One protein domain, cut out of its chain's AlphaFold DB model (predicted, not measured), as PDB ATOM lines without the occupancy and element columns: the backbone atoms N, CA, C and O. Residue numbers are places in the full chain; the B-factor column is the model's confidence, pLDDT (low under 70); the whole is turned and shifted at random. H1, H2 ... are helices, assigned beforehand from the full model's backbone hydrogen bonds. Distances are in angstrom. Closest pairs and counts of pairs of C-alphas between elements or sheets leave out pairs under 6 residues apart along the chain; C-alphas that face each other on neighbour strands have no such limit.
ATOM      1  N   PRO A   2     -29.694  14.797 -25.007       77.00
ATOM      2  CA  PRO A   2     -28.535  13.950 -24.722       77.00
ATOM      3  C   PRO A   2     -27.653  13.818 -25.971       77.00
ATOM      4  O   PRO A   2     -28.170  13.718 -27.082       77.00
ATOM      5  N   ALA A   3     -26.332  13.843 -25.796       84.62
ATOM      6  CA  ALA A   3     -25.400  13.580 -26.889       84.62
ATOM      7  C   ALA A   3     -25.376  12.074 -27.199       84.62
ATOM      8  O   ALA A   3     -25.237  11.263 -26.283       84.62
ATOM      9  N   ILE A   4     -25.487  11.712 -28.478       87.81
ATOM     10  CA  ILE A   4     -25.343  10.332 -28.954       87.81
ATOM     11  C   ILE A   4     -23.876  10.118 -29.320       87.81
ATOM     12  O   ILE A   4     -23.322  10.836 -30.153       87.81
ATOM     13  N   CYS A   5     -23.227   9.140 -28.695       91.12
ATOM     14  CA  CYS A   5     -21.826   8.838 -28.974       91.12
ATOM     15  C   CYS A   5     -21.716   7.774 -30.066       91.12
ATOM     16  O   CYS A   5     -22.202   6.657 -29.907       91.12
ATOM     17  N   VAL A   6     -21.035   8.103 -31.163       92.94
ATOM     18  CA  VAL A   6     -20.879   7.214 -32.321       92.94
ATOM     19  C   VAL A   6     -19.547   6.466 -32.271       92.94
ATOM     20  O   VAL A   6     -18.510   7.011 -31.890       92.94
ATOM     21  N   ASN A   7     -19.552   5.199 -32.688       93.25
ATOM     22  CA  ASN A   7     -18.341   4.404 -32.819       93.25
ATOM     23  C   ASN A   7     -17.437   4.967 -33.924       93.25
ATOM     24  O   ASN A   7     -17.735   4.830 -35.111       93.25
ATOM     25  N   VAL A   8     -16.285   5.507 -33.525       91.75
ATOM     26  CA  VAL A   8     -15.317   6.112 -34.450       91.75
ATOM     27  C   VAL A   8     -14.838   5.150 -35.538       91.75
ATOM     28  O   VAL A   8     -14.644   5.570 -36.667       91.75
ATOM     29  N   ARG A   9     -14.681   3.851 -35.248       91.44
ATOM     30  CA  ARG A   9     -14.205   2.881 -36.250       91.44
ATOM     31  C   ARG A   9     -15.251   2.629 -37.327       91.44
ATOM     32  O   ARG A   9     -14.893   2.515 -38.489       91.44
ATOM     33  N   TYR A  10     -16.524   2.563 -36.938       91.12
ATOM     34  CA  TYR A  10     -17.620   2.381 -37.891       91.12
ATOM     35  C   TYR A  10     -17.858   3.634 -38.724       91.12
ATOM     36  O   TYR A  10     -18.067   3.511 -39.922       91.12
ATOM     37  N   ALA A  11     -17.790   4.820 -38.114       92.06
ATOM     38  CA  ALA A  11     -17.963   6.068 -38.849       92.06
ATOM     39  C   ALA A  11     -16.773   6.382 -39.764       92.06
ATOM     40  O   ALA A  11     -16.953   6.913 -40.849       92.06
ATOM     41  N   LYS A  12     -15.553   6.015 -39.364       91.50
ATOM     42  CA  LYS A  12     -14.344   6.302 -40.139       91.50
ATOM     43  C   LYS A  12     -14.328   5.628 -41.512       91.50
ATOM     44  O   LYS A  12     -13.882   6.248 -42.463       91.50
ATOM     45  N   VAL A  13     -14.820   4.392 -41.633       89.88
ATOM     46  CA  VAL A  13     -14.807   3.642 -42.907       89.88
ATOM     47  C   VAL A  13     -15.499   4.403 -44.053       89.88
ATOM     48  O   VAL A  13     -14.853   4.596 -45.079       89.88
ATOM     49  N   PRO A  14     -16.758   4.862 -43.920       87.81
ATOM     50  CA  PRO A  14     -17.404   5.658 -44.961       87.81
ATOM     51  C   PRO A  14     -16.822   7.074 -45.086       87.81
ATOM     52  O   PRO A  14     -16.746   7.592 -46.195       87.81
ATOM     53  N   LEU A  15     -16.381   7.693 -43.984       91.19
ATOM     54  CA  LEU A  15     -15.827   9.055 -44.011       91.19
ATOM     55  C   LEU A  15     -14.456   9.130 -44.700       91.19
ATOM     56  O   LEU A  15     -14.152  10.114 -45.368       91.19
ATOM     57  N   ASP A  16     -13.643   8.077 -44.611       90.62
ATOM     58  CA  ASP A  16     -12.326   8.010 -45.255       90.62
ATOM     59  C   ASP A  16     -12.400   7.968 -46.796       90.62
ATOM     60  O   ASP A  16     -11.380   8.169 -47.451       90.62
ATOM     61  N   ILE A  17     -13.585   7.742 -47.378       87.00
ATOM     62  CA  ILE A  17     -13.819   7.745 -48.834       87.00
ATOM     63  C   ILE A  17     -13.868   9.184 -49.386       87.00
ATOM     64  O   ILE A  17     -13.725   9.396 -50.592       87.00
ATOM     65  N   ALA A  18     -14.045  10.194 -48.527       86.31
ATOM     66  CA  ALA A  18     -14.090  11.589 -48.948       86.31
ATOM     67  C   ALA A  18     -12.769  12.024 -49.612       86.31
ATOM     68  O   ALA A  18     -11.688  11.889 -49.040       86.31
ATOM     69  N   ALA A  19     -12.866  12.612 -50.812       83.44
ATOM     70  CA  ALA A  19     -11.704  13.051 -51.591       83.44
ATOM     71  C   ALA A  19     -10.890  14.168 -50.908       83.44
ATOM     72  O   ALA A  19      -9.693  14.295 -51.150       83.44
ATOM     73  N   ASN A  20     -11.534  14.975 -50.058       89.94
ATOM     74  CA  ASN A  20     -10.880  16.011 -49.266       89.94
ATOM     75  C   ASN A  20     -11.352  15.944 -47.809       89.94
ATOM     76  O   ASN A  20     -12.559  15.961 -47.553       89.94
ATOM     77  N   LYS A  21     -10.397  15.911 -46.874       88.12
ATOM     78  CA  LYS A  21     -10.653  15.840 -45.432       88.12
ATOM     79  C   LYS A  21     -10.646  17.233 -44.822       88.12
ATOM     80  O   LYS A  21      -9.599  17.864 -44.703       88.12
ATOM     81  N   THR A  22     -11.825  17.695 -44.436       93.75
ATOM     82  CA  THR A  22     -12.043  18.950 -43.717       93.75
ATOM     83  C   THR A  22     -13.119  18.717 -42.665       93.75
ATOM     84  O   THR A  22     -14.011  17.896 -42.878       93.75
ATOM     85  N   ASP A  23     -13.089  19.474 -41.567       93.25
ATOM     86  CA  ASP A  23     -14.089  19.335 -40.496       93.25
ATOM     87  C   ASP A  23     -15.529  19.520 -41.014       93.25
ATOM     88  O   ASP A  23     -16.460  18.867 -40.544       93.25
ATOM     89  N   ALA A  24     -15.718  20.375 -42.028       94.69
ATOM     90  CA  ALA A  24     -17.013  20.593 -42.671       94.69
ATOM     91  C   ALA A  24     -17.503  19.364 -43.460       94.69
ATOM     92  O   ALA A  24     -18.678  19.006 -43.370       94.69
ATOM     93  N   ASN A  25     -16.612  18.701 -44.206       92.69
ATOM     94  CA  ASN A  25     -16.951  17.488 -44.952       92.69
ATOM     95  C   ASN A  25     -17.214  16.309 -44.013       92.69
ATOM     96  O   ASN A  25     -18.150  15.548 -44.250       92.69
ATOM     97  N   ASP A  26     -16.438  16.186 -42.934       91.81
ATOM     98  CA  ASP A  26     -16.654  15.155 -41.921       91.81
ATOM     99  C   ASP A  26     -18.007  15.358 -41.228       91.81
ATOM    100  O   ASP A  26     -18.784  14.412 -41.114       91.81
ATOM    101  N   ALA A  27     -18.348  16.595 -40.842       92.94
ATOM    102  CA  ALA A  27     -19.653  16.922 -40.263       92.94
ATOM    103  C   ALA A  27     -20.821  16.586 -41.210       92.94
ATOM    104  O   ALA A  27     -21.820  16.011 -40.773       92.94
ATOM    105  N   TYR A  28     -20.680  16.885 -42.504       93.56
ATOM    106  CA  TYR A  28     -21.669  16.531 -43.525       93.56
ATOM    107  C   TYR A  28     -21.769  15.014 -43.756       93.56
ATOM    108  O   TYR A  28     -22.853  14.466 -43.959       93.56
ATOM    109  N   GLY A  29     -20.650  14.294 -43.697       93.38
ATOM    110  CA  GLY A  29     -20.660  12.836 -43.739       93.38
ATOM    111  C   GLY A  29     -21.345  12.237 -42.507       93.38
ATOM    112  O   GLY A  29     -22.164  11.329 -42.634       93.38
ATOM    113  N   PHE A  30     -21.091  12.782 -41.314       93.38
ATOM    114  CA  PHE A  30     -21.774  12.367 -40.088       93.38
ATOM    115  C   PHE A  30     -23.285  12.611 -40.144       93.38
ATOM    116  O   PHE A  30     -24.032  11.756 -39.667       93.38
ATOM    117  N   SER A  31     -23.753  13.720 -40.733       93.38
ATOM    118  CA  SER A  31     -25.193  13.973 -40.869       93.38
ATOM    119  C   SER A  31     -25.863  12.941 -41.774       93.38
ATOM    120  O   SER A  31     -26.887  12.386 -41.391       93.38
ATOM    121  N   GLN A  32     -25.245  12.588 -42.905       93.94
ATOM    122  CA  GLN A  32     -25.760  11.532 -43.787       93.94
ATOM    123  C   GLN A  32     -25.805  10.163 -43.098       93.94
ATOM    124  O   GLN A  32     -26.782   9.423 -43.232       93.94
ATOM    125  N   LEU A  33     -24.767   9.820 -42.325       93.31
ATOM    126  CA  LEU A  33     -24.752   8.579 -41.545       93.31
ATOM    127  C   LEU A  33     -25.851   8.568 -40.475       93.31
ATOM    128  O   LEU A  33     -26.451   7.521 -40.237       93.31
ATOM    129  N   ALA A  34     -26.126   9.708 -39.840       91.62
ATOM    130  CA  ALA A  34     -27.186   9.835 -38.846       91.62
ATOM    131  C   ALA A  34     -28.584   9.726 -39.477       91.62
ATOM    132  O   ALA A  34     -29.409   8.963 -38.978       91.62
ATOM    133  N   GLU A  35     -28.833  10.423 -40.589       92.62
ATOM    134  CA  GLU A  35     -30.106  10.388 -41.324       92.62
ATOM    135  C   GLU A  35     -30.429   8.987 -41.855       92.62
ATOM    136  O   GLU A  35     -31.569   8.536 -41.764       92.62
ATOM    137  N   GLY A  36     -29.423   8.269 -42.358       91.50
ATOM    138  CA  GLY A  36     -29.580   6.893 -42.831       91.50
ATOM    139  C   GLY A  36     -29.547   5.826 -41.731       91.50
ATOM    140  O   GLY A  36     -29.695   4.644 -42.033       91.50
ATOM    141  N   GLY A  37     -29.312   6.197 -40.467       90.12
ATOM    142  CA  GLY A  37     -29.145   5.241 -39.366       90.12
ATOM    143  C   GLY A  37     -27.890   4.360 -39.478       90.12
ATOM    144  O   GLY A  37     -27.781   3.339 -38.800       90.12
ATOM    145  N   PHE A  38     -26.916   4.745 -40.308       91.06
ATOM    146  CA  PHE A  38     -25.666   4.019 -40.553       91.06
ATOM    147  C   PHE A  38     -24.585   4.367 -39.527       91.06
ATOM    148  O   PHE A  38     -23.438   4.666 -39.860       91.06
ATOM    149  N   PHE A  39     -24.934   4.307 -38.246       90.69
ATOM    150  CA  PHE A  39     -23.986   4.495 -37.159       90.69
ATOM    151  C   PHE A  39     -24.190   3.441 -36.078       90.69
ATOM    152  O   PHE A  39     -25.274   2.902 -35.874       90.69
ATOM    153  N   ARG A  40     -23.113   3.139 -35.355       92.56
ATOM    154  CA  ARG A  40     -23.183   2.313 -34.151       92.56
ATOM    155  C   ARG A  40     -23.049   3.224 -32.944       92.56
ATOM    156  O   ARG A  40     -21.973   3.783 -32.736       92.56
ATOM    157  N   GLU A  41     -24.105   3.339 -32.149       92.06
ATOM    158  CA  GLU A  41     -24.021   4.005 -30.851       92.06
ATOM    159  C   GLU A  41     -23.085   3.225 -29.916       92.06
ATOM    160  O   GLU A  41     -23.050   1.989 -29.904       92.06
ATOM    161  N   VAL A  42     -22.290   3.954 -29.139       92.25
ATOM    162  CA  VAL A  42     -21.403   3.394 -28.127       92.25
ATOM    163  C   VAL A  42     -21.747   4.008 -26.792       92.25
ATOM    164  O   VAL A  42     -21.749   5.224 -26.622       92.25
ATOM    165  N   ARG A  43     -21.956   3.143 -25.803       89.06
ATOM    166  CA  ARG A  43     -22.106   3.583 -24.425       89.06
ATOM    167  C   ARG A  43     -20.780   4.148 -23.928       89.06
ATOM    168  O   ARG A  43     -19.823   3.406 -23.705       89.06
ATOM    169  N   VAL A  44     -20.743   5.455 -23.714       88.56
ATOM    170  CA  VAL A  44     -19.642   6.108 -23.009       88.56
ATOM    171  C   VAL A  44     -19.864   6.029 -21.507       88.56
ATOM    172  O   VAL A  44     -20.990   5.967 -21.006       88.56
ATOM    173  N   LYS A  45     -18.761   6.011 -20.767       89.62
ATOM    174  CA  LYS A  45     -18.817   6.052 -19.315       89.62
ATOM    175  C   LYS A  45     -19.347   7.421 -18.880       89.62
ATOM    176  O   LYS A  45     -18.709   8.437 -19.137       89.62
TER     177      LYS A  45
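What this domain is: This is residues 2 to 45 of the 80 residues of the protein "Transposase IS116/IS110/IS902 family protein" of Brucella thiophenivorans (UniProt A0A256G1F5). What is the picture? Helices H1 and H2 pack about perpendicular, the end of H1 near the middle of H2; residues 2 to 7 and 36 to 45 reach out from them toward one end, while residues 19 to 24 stick out at the other. What is it made of? The printed part has 44 residues, under half in these two helices, no named strand, and is all helix. How large? It is elongated, 33 by 18 by 17 A, only just compact, close to loose, with a radius of gyration of the C-alphas of 10.6 A.

Where its parts are: Where is H1? Residues 8 to 15 span 10.0 A from C-alpha 8 at (-15.317, 6.112, -34.450). Where is H2? Residues 23 to 35 span 18.4 A, ending at C-alpha 35, (-30.106, 10.388, -41.324).

How they stand to each other: Do they meet? H1 and H2 touch, about perpendicular at 79 degrees; their closest C-alphas, of Leu 15 and Gly 29, are 6.1 A apart. Which O i to N i+4 pairs are within hydrogen-bond range? Every one in H2, and 2 of 4 in H1.

The domain as a whole: Any cut? The printed part has no cut, and the link H1 to H2 is short. Is confidence low? No printed residue is under 70.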